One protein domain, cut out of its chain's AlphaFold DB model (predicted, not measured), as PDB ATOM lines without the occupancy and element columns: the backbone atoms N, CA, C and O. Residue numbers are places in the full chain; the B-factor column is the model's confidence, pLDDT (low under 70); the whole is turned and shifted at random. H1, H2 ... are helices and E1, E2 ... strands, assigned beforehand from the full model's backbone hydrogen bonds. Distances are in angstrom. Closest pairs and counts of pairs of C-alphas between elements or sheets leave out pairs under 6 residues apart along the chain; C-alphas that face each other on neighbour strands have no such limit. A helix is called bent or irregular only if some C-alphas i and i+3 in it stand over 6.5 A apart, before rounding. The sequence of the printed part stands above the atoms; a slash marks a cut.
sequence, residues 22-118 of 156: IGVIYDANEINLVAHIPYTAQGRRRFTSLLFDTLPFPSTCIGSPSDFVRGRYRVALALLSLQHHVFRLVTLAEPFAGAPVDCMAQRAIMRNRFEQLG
ATOM      1  N   ILE A  22     114.747 170.565 101.716       85.56
ATOM      2  CA  ILE A  22     114.997 171.293 102.963       85.56
ATOM      3  C   ILE A  22     114.170 172.578 102.927       85.56
ATOM      4  O   ILE A  22     114.323 173.386 102.013       85.56
ATOM      5  N   GLY A  23     113.268 172.735 103.888       86.19
ATOM      6  CA  GLY A  23     112.537 173.964 104.161       86.19
ATOM      7  C   GLY A  23     113.287 174.830 105.170       86.19
ATOM      8  O   GLY A  23     113.892 174.316 106.108       86.19
ATOM      9  N   VAL A  24     113.225 176.145 104.971       89.81
ATOM     10  CA  VAL A  24     113.761 177.152 105.894       89.81
ATOM     11  C   VAL A  24     112.582 177.964 106.412       89.81
ATOM     12  O   VAL A  24     111.870 178.584 105.621       89.81
ATOM     13  N   ILE A  25     112.353 177.928 107.721       90.00
ATOM     14  CA  ILE A  25     111.267 178.653 108.385       90.00
ATOM     15  C   ILE A  25     111.890 179.767 109.217       90.00
ATOM     16  O   ILE A  25     112.722 179.504 110.082       90.00
ATOM     17  N   TYR A  26     111.480 181.001 108.948       89.31
ATOM     18  CA  TYR A  26     111.916 182.172 109.700       89.31
ATOM     19  C   TYR A  26     110.923 182.450 110.826       89.31
ATOM     20  O   TYR A  26     109.743 182.676 110.561       89.31
ATOM     21  N   ASP A  27     111.414 182.444 112.059       88.69
ATOM     22  CA  ASP A  27     110.713 182.941 113.237       88.69
ATOM     23  C   ASP A  27     111.393 184.233 113.735       88.69
ATOM     24  O   ASP A  27     112.500 184.582 113.320       88.69
ATOM     25  N   ALA A  28     110.739 184.971 114.630       85.25
ATOM     26  CA  ALA A  28     111.216 186.242 115.171       85.25
ATOM     27  C   ALA A  28     112.545 186.131 115.941       85.25
ATOM     28  O   ALA A  28     113.212 187.149 116.156       85.25
ATOM     29  N   ASN A  29     112.911 184.921 116.375       88.19
ATOM     30  CA  ASN A  29     114.101 184.664 117.183       88.19
ATOM     31  C   ASN A  29     115.031 183.591 116.613       88.19
ATOM     32  O   ASN A  29     116.154 183.446 117.098       88.19
ATOM     33  N   GLU A  30     114.592 182.834 115.614       92.38
ATOM     34  CA  GLU A  30     115.302 181.650 115.144       92.38
ATOM     35  C   GLU A  30     114.975 181.316 113.690       92.38
ATOM     36  O   GLU A  30     113.942 181.701 113.142       92.38
ATOM     37  N   ILE A  31     115.885 180.586 113.053       91.56
ATOM     38  CA  ILE A  31     115.701 180.008 111.727       91.56
ATOM     39  C   ILE A  31     115.671 178.494 111.889       91.56
ATOM     40  O   ILE A  31     116.666 177.881 112.266       91.56
ATOM     41  N   ASN A  32     114.532 177.893 111.572       92.00
ATOM     42  CA  ASN A  32     114.298 176.462 111.690       92.00
ATOM     43  C   ASN A  32     114.530 175.765 110.344       92.00
ATOM     44  O   ASN A  32     113.928 176.130 109.329       92.00
ATOM     45  N   LEU A  33     115.392 174.747 110.333       91.81
ATOM     46  CA  LEU A  33     115.719 173.950 109.153       91.81
ATOM     47  C   LEU A  33     114.980 172.609 109.201       91.81
ATOM     48  O   LEU A  33     115.225 171.758 110.058       91.81
ATOM     49  N   VAL A  34     114.064 172.408 108.254       90.81
ATOM     50  CA  VAL A  34     113.172 171.242 108.211       90.81
ATOM     51  C   VAL A  34     113.483 170.379 106.998       90.81
ATOM     52  O   VAL A  34     113.404 170.825 105.860       90.81
ATOM     53  N   ALA A  35     113.794 169.110 107.219       88.88
ATOM     54  CA  ALA A  35     113.967 168.114 106.175       88.88
ATOM     55  C   ALA A  35     112.627 167.437 105.859       88.88
ATOM     56  O   ALA A  35     112.001 166.839 106.731       88.88
ATOM     57  N   HIS A  36     112.208 167.480 104.598       84.81
ATOM     58  CA  HIS A  36     111.065 166.737 104.079       84.81
ATOM     59  C   HIS A  36     111.551 165.512 103.312       84.81
ATOM     60  O   HIS A  36     112.069 165.607 102.194       84.81
ATOM     61  N   ILE A  37     111.348 164.346 103.917       82.69
ATOM     62  CA  ILE A  37     111.753 163.059 103.367       82.69
ATOM     63  C   ILE A  37     110.530 162.421 102.695       82.69
ATOM     64  O   ILE A  37     109.560 162.083 103.384       82.69
ATOM     65  N   PRO A  38     110.522 162.270 101.357       79.12
ATOM     66  CA  PRO A  38     109.436 161.587 100.673       79.12
ATOM     67  C   PRO A  38     109.455 160.089 100.996       79.12
ATOM     68  O   PRO A  38     110.505 159.453 100.983       79.12
ATOM     69  N   TYR A  39     108.281 159.504 101.219       79.81
ATOM     70  CA  TYR A  39     108.110 158.058 101.354       79.81
ATOM     71  C   TYR A  39     106.813 157.594 100.687       79.81
ATOM     72  O   TYR A  39     105.888 158.379 100.458       79.81
ATOM     73  N   THR A  40     106.735 156.306 100.363       80.56
ATOM     74  CA  THR A  40     105.537 155.708  99.769       80.56
ATOM     75  C   THR A  40     104.804 154.903 100.827       80.56
ATOM     76  O   THR A  40     105.363 153.974 101.404       80.56
ATOM     77  N   ALA A  41     103.536 155.232 101.062       83.81
ATOM     78  CA  ALA A  41     102.660 154.461 101.934       83.81
ATOM     79  C   ALA A  41     101.304 154.263 101.258       83.81
ATOM     80  O   ALA A  41     100.678 155.227 100.814       83.81
ATOM     81  N   GLN A  42     100.848 153.008 101.189       88.19
ATOM     82  CA  GLN A  42      99.563 152.632 100.579       88.19
ATOM     83  C   GLN A  42      99.418 153.139  99.128       88.19
ATOM     84  O   GLN A  42      98.382 153.677  98.745       88.19
ATOM     85  N   GLY A  43     100.490 153.049  98.331       82.00
ATOM     86  CA  GLY A  43     100.497 153.504  96.934       82.00
ATOM     87  C   GLY A  43     100.421 155.025  96.744       82.00
ATOM     88  O   GLY A  43     100.350 155.490  95.609       82.00
ATOM     89  N   ARG A  44     100.454 155.818  97.824       79.44
ATOM     90  CA  ARG A  44     100.477 157.286  97.777       79.44
ATOM     91  C   ARG A  44     101.828 157.817  98.246       79.44
ATOM     92  O   ARG A  44     102.406 157.303  99.206       79.44
ATOM     93  N   ARG A  45     102.308 158.878  97.590       77.38
ATOM     94  CA  ARG A  45     103.478 159.639  98.044       77.38
ATOM     95  C   ARG A  45     103.083 160.460  99.271       77.38
ATOM     96  O   ARG A  45     102.109 161.208  99.226       77.38
ATOM     97  N   ARG A  46     103.822 160.294 100.361       81.31
ATOM     98  CA  ARG A  46     103.702 161.049 101.611       81.31
ATOM     99  C   ARG A  46     105.057 161.664 101.960       81.31
ATOM    100  O   ARG A  46     106.063 161.346 101.325       81.31
ATOM    101  N   PHE A  47     105.073 162.549 102.948       82.88
ATOM    102  CA  PHE A  47     106.286 163.208 103.421       82.88
ATOM    103  C   PHE A  47     106.379 163.104 104.936       82.88
ATOM    104  O   PHE A  47     105.388 163.323 105.631       82.88
ATOM    105  N   THR A  48     107.568 162.769 105.424       85.94
ATOM    106  CA  THR A  48     107.929 162.904 106.833       85.94
ATOM    107  C   THR A  48     108.747 164.178 106.964       85.94
ATOM    108  O   THR A  48     109.774 164.314 106.300       85.94
ATOM    109  N   SER A  49     108.275 165.113 107.783       89.50
ATOM    110  CA  SER A  49     108.962 166.374 108.061       89.50
ATOM    111  C   SER A  49     109.715 166.250 109.380       89.50
ATOM    112  O   SER A  49     109.115 165.884 110.388       89.50
ATOM    113  N   LEU A  50     111.008 166.554 109.375       90.81
ATOM    114  CA  LEU A  50     111.875 166.515 110.549       90.81
ATOM    115  C   LEU A  50     112.564 167.869 110.707       90.81
ATOM    116  O   LEU A  50     113.297 168.284 109.813       90.81
ATOM    117  N   LEU A  51     112.360 168.539 111.839       90.81
ATOM    118  CA  LEU A  51     113.221 169.645 112.252       90.81
ATOM    119  C   LEU A  51     114.589 169.060 112.616       90.81
ATOM    120  O   LEU A  51     114.661 168.237 113.529       90.81
ATOM    121  N   PHE A  52     115.639 169.418 111.880       88.56
ATOM    122  CA  PHE A  52     116.978 168.862 112.111       88.56
ATOM    123  C   PHE A  52     117.982 169.887 112.637       88.56
ATOM    124  O   PHE A  52     119.016 169.471 113.152       88.56
ATOM    125  N   ASP A  53     117.693 171.185 112.518       90.12
ATOM    126  CA  ASP A  53     118.538 172.236 113.081       90.12
ATOM    127  C   ASP A  53     117.747 173.529 113.332       90.12
ATOM    128  O   ASP A  53     116.764 173.815 112.639       90.12
ATOM    129  N   THR A  54     118.213 174.314 114.300       92.69
ATOM    130  CA  THR A  54     117.640 175.602 114.694       92.69
ATOM    131  C   THR A  54     118.776 176.595 114.916       92.69
ATOM    132  O   THR A  54     119.597 176.443 115.820       92.69
ATOM    133  N   LEU A  55     118.821 177.636 114.088       91.81
ATOM    134  CA  LEU A  55     119.853 178.665 114.135       91.81
ATOM    135  C   LEU A  55     119.335 179.894 114.896       91.81
ATOM    136  O   LEU A  55     118.294 180.437 114.520       91.81
ATOM    137  N   PRO A  56     120.048 180.387 115.922       89.31
ATOM    138  CA  PRO A  56     119.606 181.544 116.693       89.31
ATOM    139  C   PRO A  56     119.671 182.814 115.839       89.31
ATOM    140  O   PRO A  56     120.742 183.213 115.395       89.31
ATOM    141  N   PHE A  57     118.540 183.485 115.639       88.12
ATOM    142  CA  PHE A  57     118.444 184.704 114.838       88.12
ATOM    143  C   PHE A  57     117.541 185.746 115.519       88.12
ATOM    144  O   PHE A  57     116.450 186.047 115.036       88.12
ATOM    145  N   PRO A  58     117.974 186.305 116.664       86.06
ATOM    146  CA  PRO A  58     117.183 187.280 117.401       86.06
ATOM    147  C   PRO A  58     116.936 188.537 116.560       86.06
ATOM    148  O   PRO A  58     117.861 189.127 115.986       86.06
ATOM    149  N   SER A  59     115.677 188.973 116.513       86.25
ATOM    150  CA  SER A  59     115.267 190.214 115.844       86.25
ATOM    151  C   SER A  59     115.813 191.464 116.542       86.25
ATOM    152  O   SER A  59     116.160 192.432 115.865       86.25
ATOM    153  N   THR A  60     115.971 191.416 117.866       87.75
ATOM    154  CA  THR A  60     116.447 192.528 118.700       87.75
ATOM    155  C   THR A  60     117.829 192.262 119.291       87.75
ATOM    156  O   THR A  60     118.110 191.156 119.754       87.75
ATOM    157  N   CYS A  61     118.679 193.290 119.338       88.12
ATOM    158  CA  CYS A  61     119.973 193.220 120.014       88.12
ATOM    159  C   CYS A  61     119.776 193.294 121.531       88.12
ATOM    160  O   CYS A  61     119.367 194.328 122.053       88.12
ATOM    161  N   ILE A  62     120.070 192.198 122.231       84.00
ATOM    162  CA  ILE A  62     120.072 192.138 123.695       84.00
ATOM    163  C   ILE A  62     121.510 191.854 124.132       84.00
ATOM    164  O   ILE A  62     122.067 190.816 123.782       84.00
ATOM    165  N   GLY A  63     122.112 192.777 124.883       85.06
ATOM    166  CA  GLY A  63     123.505 192.678 125.331       85.06
ATOM    167  C   GLY A  63     124.492 193.397 124.409       85.06
ATOM    168  O   GLY A  63     124.183 194.459 123.872       85.06
ATOM    169  N   SER A  64     125.699 192.843 124.266       90.94
ATOM    170  CA  SER A  64     126.776 193.478 123.502       90.94
ATOM    171  C   SER A  64     126.479 193.492 121.992       90.94
ATOM    172  O   SER A  64     126.244 192.424 121.414       90.94
ATOM    173  N   PRO A  65     126.581 194.654 121.312       90.94
ATOM    174  CA  PRO A  65     126.459 194.731 119.857       90.94
ATOM    175  C   PRO A  65     127.439 193.813 119.115       90.94
ATOM    176  O   PRO A  65     127.088 193.235 118.087       90.94
ATOM    177  N   SER A  66     128.654 193.633 119.644       89.31
ATOM    178  CA  SER A  66     129.677 192.790 119.015       89.31
ATOM    179  C   SER A  66     129.271 191.314 118.984       89.31
ATOM    180  O   SER A  66     129.424 190.652 117.955       89.31
ATOM    181  N   ASP A  67     128.685 190.807 120.067       87.50
ATOM    182  CA  ASP A  67     128.215 189.424 120.147       87.50
ATOM    183  C   ASP A  67     126.954 189.202 119.312       87.50
ATOM    184  O   ASP A  67     126.815 188.159 118.670       87.50
ATOM    185  N   PHE A  68     126.075 190.204 119.240       87.00
ATOM    186  CA  PHE A  68     124.900 190.167 118.373       87.00
ATOM    187  C   PHE A  68     125.282 190.059 116.889       87.00
ATOM    188  O   PHE A  68     124.787 189.180 116.175       87.00
ATOM    189  N   VAL A  69     126.213 190.901 116.425       89.25
ATOM    190  CA  VAL A  69     126.724 190.856 115.045       89.25
ATOM    191  C   VAL A  69     127.446 189.537 114.777       89.25
ATOM    192  O   VAL A  69     127.189 188.890 113.759       89.25
ATOM    193  N   ARG A  70     128.295 189.085 115.708       88.00
ATOM    194  CA  ARG A  70     129.000 187.798 115.611       88.00
ATOM    195  C   ARG A  70     128.026 186.624 115.494       88.00
ATOM    196  O   ARG A  70     128.248 185.733 114.675       88.00
ATOM    197  N   GLY A  71     126.944 186.626 116.271       86.94
ATOM    198  CA  GLY A  71     125.882 185.622 116.197       86.94
ATOM    199  C   GLY A  71     125.243 185.571 114.810       86.94
ATOM    200  O   GLY A  71     125.207 184.513 114.186       86.94
ATOM    201  N   ARG A  72     124.839 186.726 114.268       89.50
ATOM    202  CA  ARG A  72     124.261 186.804 112.915       89.50
ATOM    203  C   ARG A  72     125.236 186.372 111.823       89.50
ATOM    204  O   ARG A  72     124.832 185.691 110.883       89.50
ATOM    205  N   TYR A  73     126.514 186.711 111.960       89.88
ATOM    206  CA  TYR A  73     127.541 186.276 111.018       89.88
ATOM    207  C   TYR A  73     127.704 184.749 111.008       89.88
ATOM    208  O   TYR A  73     127.772 184.142 109.941       89.88
ATOM    209  N   ARG A  74     127.677 184.102 112.182       88.31
ATOM    210  CA  ARG A  74     127.709 182.631 112.288       88.31
ATOM    211  C   ARG A  74     126.516 181.977 111.589       88.31
ATOM    212  O   ARG A  74     126.701 181.002 110.868       88.31
ATOM    213  N   VAL A  75     125.318 182.539 111.749       90.69
ATOM    214  CA  VAL A  75     124.107 182.063 111.056       90.69
ATOM    215  C   VAL A  75     124.252 182.205 109.542       90.69
ATOM    216  O   VAL A  75     123.983 181.258 108.805       90.69
ATOM    217  N   ALA A  76     124.734 183.357 109.066       90.19
ATOM    218  CA  ALA A  76     124.965 183.588 107.643       90.19
ATOM    219  C   ALA A  76     125.972 182.584 107.055       90.19
ATOM    220  O   ALA A  76     125.733 182.029 105.983       90.19
ATOM    221  N   LEU A  77     127.060 182.287 107.773       90.12
ATOM    222  CA  LEU A  77     128.040 181.275 107.372       90.12
ATOM    223  C   LEU A  77     127.459 179.856 107.338       90.12
ATOM    224  O   LEU A  77     127.792 179.092 106.428       90.12
ATOM    225  N   ALA A  78     126.598 179.500 108.293       87.44
ATOM    226  CA  ALA A  78     125.925 178.201 108.311       87.44
ATOM    227  C   ALA A  78     125.014 178.038 107.083       87.44
ATOM    228  O   ALA A  78     125.102 177.036 106.368       87.44
ATOM    229  N   LEU A  79     124.207 179.058 106.772       88.94
ATOM    230  CA  LEU A  79     123.326 179.054 105.602       88.94
ATOM    231  C   LEU A  79     124.110 179.051 104.281       88.94
ATOM    232  O   LEU A  79     123.758 178.306 103.367       88.94
ATOM    233  N   LEU A  80     125.201 179.816 104.187       88.75
ATOM    234  CA  LEU A  80     126.074 179.819 103.011       88.75
ATOM    235  C   LEU A  80     126.734 178.450 102.797       88.75
ATOM    236  O   LEU A  80     126.766 177.937 101.678       88.75
ATOM    237  N   SER A  81     127.212 177.825 103.875       86.94
ATOM    238  CA  SER A  81     127.763 176.467 103.838       86.94
ATOM    239  C   SER A  81     126.725 175.461 103.343       86.94
ATOM    240  O   SER A  81     127.015 174.658 102.454       86.94
ATOM    241  N   LEU A  82     125.492 175.543 103.851       85.56
ATOM    242  CA  LEU A  82     124.388 174.699 103.400       85.56
ATOM    243  C   LEU A  82     124.088 174.914 101.911       85.56
ATOM    244  O   LEU A  82     123.983 173.943 101.162       85.56
ATOM    245  N   GLN A  83     124.015 176.166 101.455       86.19
ATOM    246  CA  GLN A  83     123.799 176.502 100.048       86.19
ATOM    247  C   GLN A  83     124.907 175.932  99.151       86.19
ATOM    248  O   GLN A  83     124.612 175.335  98.115       86.19
ATOM    249  N   HIS A  84     126.173 176.057  99.553       82.38
ATOM    250  CA  HIS A  84     127.303 175.472  98.827       82.38
ATOM    251  C   HIS A  84     127.221 173.943  98.771       82.38
ATOM    252  O   HIS A  84     127.495 173.347  97.727       82.38
ATOM    253  N   HIS A  85     126.817 173.291  99.865       82.50
ATOM    254  CA  HIS A  85     126.598 171.847  99.878       82.50
ATOM    255  C   HIS A  85     125.473 171.432  98.932       82.50
ATOM    256  O   HIS A  85     125.664 170.510  98.140       82.50
ATOM    257  N   VAL A  86     124.341 172.136  98.955       79.69
ATOM    258  CA  VAL A  86     123.221 171.884  98.041       79.69
ATOM    259  C   VAL A  86     123.659 172.071  96.592       79.69
ATOM    260  O   VAL A  86     123.420 171.185  95.778       79.69
ATOM    261  N   PHE A  87     124.361 173.159  96.266       75.94
ATOM    262  CA  PHE A  87     124.845 173.406  94.908       75.94
ATOM    263  C   PHE A  87     125.774 172.287  94.422       75.94
ATOM    264  O   PHE A  87     125.562 171.733  93.345       75.94
ATOM    265  N   ARG A  88     126.739 171.870  95.254       77.25
ATOM    266  CA  ARG A  88     127.619 170.733  94.943       77.25
ATOM    267  C   ARG A  88     126.827 169.450  94.701       77.25
ATOM    268  O   ARG A  88     127.112 168.739  93.743       77.25
ATOM    269  N   LEU A  89     125.834 169.156  95.538       73.00
ATOM    270  CA  LEU A  89     124.977 167.981  95.369       73.00
ATOM    271  C   LEU A  89     124.142 168.057  94.084       73.00
ATOM    272  O   LEU A  89     123.977 167.040  93.413       73.00
ATOM    273  N   VAL A  90     123.663 169.241  93.702       71.19
ATOM    274  CA  VAL A  90     122.920 169.450  92.452       71.19
ATOM    275  C   VAL A  90     123.814 169.217  91.234       71.19
ATOM    276  O   VAL A  90     123.413 168.467  90.351       71.19
ATOM    277  N   THR A  91     125.041 169.742  91.199       68.75
ATOM    278  CA  THR A  91     126.001 169.472  90.103       68.75
ATOM    279  C   THR A  91     126.333 167.977  89.981       68.75
ATOM    280  O   THR A  91     126.503 167.425  88.889       68.75
ATOM    281  N   LEU A  92     126.384 167.267  91.112       66.12
ATOM    282  CA  LEU A  92     126.529 165.811  91.119       66.12
ATOM    283  C   LEU A  92     125.277 165.087  90.614       66.12
ATOM    284  O   LEU A  92     125.396 163.991  90.065       66.12
ATOM    285  N   ALA A  93     124.100 165.682  90.782       63.50
ATOM    286  CA  ALA A  93     122.830 165.102  90.376       63.50
ATOM    287  C   ALA A  93     122.414 165.452  88.934       63.50
ATOM    288  O   ALA A  93     121.600 164.738  88.353       63.50
ATOM    289  N   GLU A  94     122.968 166.518  88.356       63.66
ATOM    290  CA  GLU A  94     122.579 167.097  87.062       63.66
ATOM    291  C   GLU A  94     122.550 166.090  85.892       63.66
ATOM    292  O   GLU A  94     121.552 166.065  85.171       63.66
ATOM    293  N   PRO A  95     123.511 165.155  85.734       61.06
ATOM    294  CA  PRO A  95     123.442 164.147  84.668       61.06
ATOM    295  C   PRO A  95     122.323 163.111  84.839       61.06
ATOM    296  O   PRO A  95     122.100 162.300  83.945       61.06
ATOM    297  N   PHE A  96     121.631 163.100  85.983       58.06
ATOM    298  CA  PHE A  96     120.530 162.179  86.276       58.06
ATOM    299  C   PHE A  96     119.151 162.815  86.084       58.06
ATOM    300  O   PHE A  96     118.144 162.138  86.319       58.06
ATOM    301  N   ALA A  97     119.084 164.075  85.638       56.53
ATOM    302  CA  ALA A  97     117.855 164.783  85.287       56.53
ATOM    303  C   ALA A  97     117.216 164.187  84.012       56.53
ATOM    304  O   ALA A  97     117.230 164.780  82.941       56.53
ATOM    305  N   GLY A  98     116.696 162.962  84.114       52.66
ATOM    306  CA  GLY A  98     116.114 162.216  82.992       52.66
ATOM    307  C   GLY A  98     116.265 160.696  83.091       52.66
ATOM    308  O   GLY A  98     115.592 159.974  82.359       52.66
ATOM    309  N   ALA A  99     117.103 160.194  84.005       54.81
ATOM    310  CA  ALA A  99     117.260 158.759  84.222       54.81
ATOM    311  C   ALA A  99     115.999 158.148  84.877       54.81
ATOM    312  O   ALA A  99     115.357 158.818  85.696       54.81
ATOM    313  N   PRO A 100     115.641 156.885  84.557       53.56
ATOM    314  CA  PRO A 100     114.525 156.195  85.192       53.56
ATOM    315  C   PRO A 100     114.638 156.249  86.717       53.56
ATOM    316  O   PRO A 100     115.714 156.064  87.286       53.56
ATOM    317  N   VAL A 101     113.503 156.501  87.368       57.56
ATOM    318  CA  VAL A 101     113.358 156.700  88.817       57.56
ATOM    319  C   VAL A 101     113.424 155.354  89.561       57.56
ATOM    320  O   VAL A 101     112.580 155.051  90.397       57.56
ATOM    321  N   ASP A 102     114.394 154.502  89.229       61.66
ATOM    322  CA  ASP A 102     114.712 153.345  90.058       61.66
ATOM    323  C   ASP A 102     115.746 153.772  91.103       61.66
ATOM    324  O   ASP A 102     116.907 154.067  90.799       61.66
ATOM    325  N   CYS A 103     115.291 153.839  92.354       59.75
ATOM    326  CA  CYS A 103     116.075 154.271  93.504       59.75
ATOM    327  C   CYS A 103     117.368 153.462  93.693       59.75
ATOM    328  O   CYS A 103     118.363 154.013  94.166       59.75
ATOM    329  N   MET A 104     117.389 152.187  93.287       62.25
ATOM    330  CA  MET A 104     118.563 151.327  93.429       62.25
ATOM    331  C   MET A 104     119.598 151.609  92.340       62.25
ATOM    332  O   MET A 104     120.786 151.744  92.644       62.25
ATOM    333  N   ALA A 105     119.148 151.781  91.096       63.38
ATOM    334  CA  ALA A 105     120.013 152.147  89.979       63.38
ATOM    335  C   ALA A 105     120.595 153.558  90.165       63.38
ATOM    336  O   ALA A 105     121.807 153.738  90.060       63.38
ATOM    337  N   GLN A 106     119.772 154.543  90.548       64.19
ATOM    338  CA  GLN A 106     120.248 155.898  90.857       64.19
ATOM    339  C   GLN A 106     121.280 155.894  91.988       64.19
ATOM    340  O   GLN A 106     122.321 156.537  91.872       64.19
ATOM    341  N   ARG A 107     121.043 155.125  93.058       66.12
ATOM    342  CA  ARG A 107     121.985 155.013  94.178       66.12
ATOM    343  C   ARG A 107     123.316 154.387  93.762       66.12
ATOM    344  O   ARG A 107     124.364 154.878  94.180       66.12
ATOM    345  N   ALA A 108     123.289 153.320  92.965       67.50
ATOM    346  CA  ALA A 108     124.500 152.662  92.474       67.50
ATOM    347  C   ALA A 108     125.326 153.595  91.576       67.50
ATOM    348  O   ALA A 108     126.544 153.683  91.728       67.50
ATOM    349  N   ILE A 109     124.659 154.345  90.697       66.88
ATOM    350  CA  ILE A 109     125.319 155.285  89.789       66.88
ATOM    351  C   ILE A 109     125.880 156.492  90.554       66.88
ATOM    352  O   ILE A 109     127.024 156.879  90.317       66.88
ATOM    353  N   MET A 110     125.133 157.053  91.515       65.62
ATOM    354  CA  MET A 110     125.651 158.117  92.381       65.62
ATOM    355  C   MET A 110     126.886 157.649  93.148       65.62
ATOM    356  O   MET A 110     127.893 158.349  93.138       65.62
ATOM    357  N   ARG A 111     126.843 156.455  93.755       68.06
ATOM    358  CA  ARG A 111     127.986 155.881  94.482       68.06
ATOM    359  C   ARG A 111     129.221 155.741  93.587       68.06
ATOM    360  O   ARG A 111     130.283 156.217  93.966       68.06
ATOM    361  N   ASN A 112     129.068 155.174  92.391       70.75
ATOM    362  CA  ASN A 112     130.170 155.030  91.436       70.75
ATOM    363  C   ASN A 112     130.735 156.403  91.013       70.75
ATOM    364  O   ASN A 112     131.943 156.589  90.916       70.75
ATOM    365  N   ARG A 113     129.878 157.421  90.852       67.00
ATOM    366  CA  ARG A 113     130.329 158.787  90.547       67.00
ATOM    367  C   ARG A 113     131.083 159.440  91.709       67.00
ATOM    368  O   ARG A 113     132.071 160.125  91.466       67.00
ATOM    369  N   PHE A 114     130.650 159.227  92.953       68.25
ATOM    370  CA  PHE A 114     131.400 159.671  94.135       68.25
ATOM    371  C   PHE A 114     132.807 159.058  94.155       68.25
ATOM    372  O   PHE A 114     133.783 159.781  94.351       68.25
ATOM    373  N   GLU A 115     132.917 157.761  93.862       67.94
ATOM    374  CA  GLU A 115     134.197 157.052  93.773       67.94
ATOM    375  C   GLU A 115     135.083 157.598  92.637       67.94
ATOM    376  O   GLU A 115     136.261 157.875  92.862       67.94
ATOM    377  N   GLN A 116     134.520 157.844  91.446       68.50
ATOM    378  CA  GLN A 116     135.242 158.419  90.296       68.50
ATOM    379  C   GLN A 116     135.758 159.839  90.548       68.50
ATOM    380  O   GLN A 116     136.819 160.209  90.053       68.50
ATOM    381  N   LEU A 117     135.025 160.639  91.326       65.88
ATOM    382  CA  LEU A 117     135.446 161.984  91.724       65.88
ATOM    383  C   LEU A 117     136.464 161.971  92.875       65.88
ATOM    384  O   LEU A 117     136.832 163.034  93.376       65.88
ATOM    385  N   GLY A 118     136.909 160.789  93.316       61.72
ATOM    386  CA  GLY A 118     137.847 160.631  94.424       61.72
ATOM    387  C   GLY A 118     137.259 161.018  95.783       61.72
ATOM    388  O   GLY A 118     138.008 161.216  96.739       61.72
TER     389      GLY A 118
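This is residues 22 to 118 of the 156 residues of an uncharacterized protein of Fomitopsis pinicola (strain FP-58527) (UniProt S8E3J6). A strongly twisted ribbon of three strands, mostly the long hairpin of E2 and E3 with short E1 beside E2, has one long helix, H1, folded back along one face. The hairpin's tip, residues 40 to 45, sticks out, and H2 is set across the far end of H1, away from the sheet. The 97 printed residues hold E1, E2, E3, H1, H2 in that order, of mixed class; the sheet order is E1, E2, E3, all antiparallel. The whole is flat, 54 by 39 by 17 A, and only just loose, close to extended, with a radius of gyration of the C-alphas of 18.5 A.

E1, residues 22 to 26, begins at C-alpha 22 (114.997, 171.293, 102.963) and is 13.2 A long. E2, residues 30 to 41, spans 32.8 A, and E3, residues 44 to 56, spans 36.2 A. H1, residues 65 to 96, spans 47.1 A and is irregular: C-alphas 92 and 95 are 7.3 A apart. H2, residues 103 to 116, spans 19.9 A and ends at C-alpha 116 (135.242, 158.419, 90.296).

E1, E2 and E3 form a meander, each strand the antiparallel neighbour of the one before. In the hairpin E1 and E2, N 23 and O 34 are 2.7 A apart, within hydrogen-bond range; in the hairpin E2 and E3, N 37 and O 48 are 2.9 A apart, also within range. H1 is on one face of this sheet, making two layers, a helix over a sheet, at a height over the sheet of 11.0 A. It runs along the strands, at 13 degrees to E3 on the local plane; the closest C-alphas of E3 and H1, those of Leu 55 and Val 75, are 6.3 A apart. With residues 92 to 96 alone, H1 only just touches H2, with 3 pairs of C-alphas within 8 A, the closest being Phe 96 and Gln 106 at 7.8 A; their lines are about perpendicular, at 74 degrees. H2 is apart from E1, E2 and E3. Every O i to N i+4 pair is within hydrogen-bond range in H2, and 26 of 28 are in H1.

The C-alphas farthest apart, those of Gly 63 and Pro 100, are 55.0 A from each other. The printed part has no cut and no long link. Its mean pLDDT is 79.7, with residues 91 to 111 and 113 to 118 under 70.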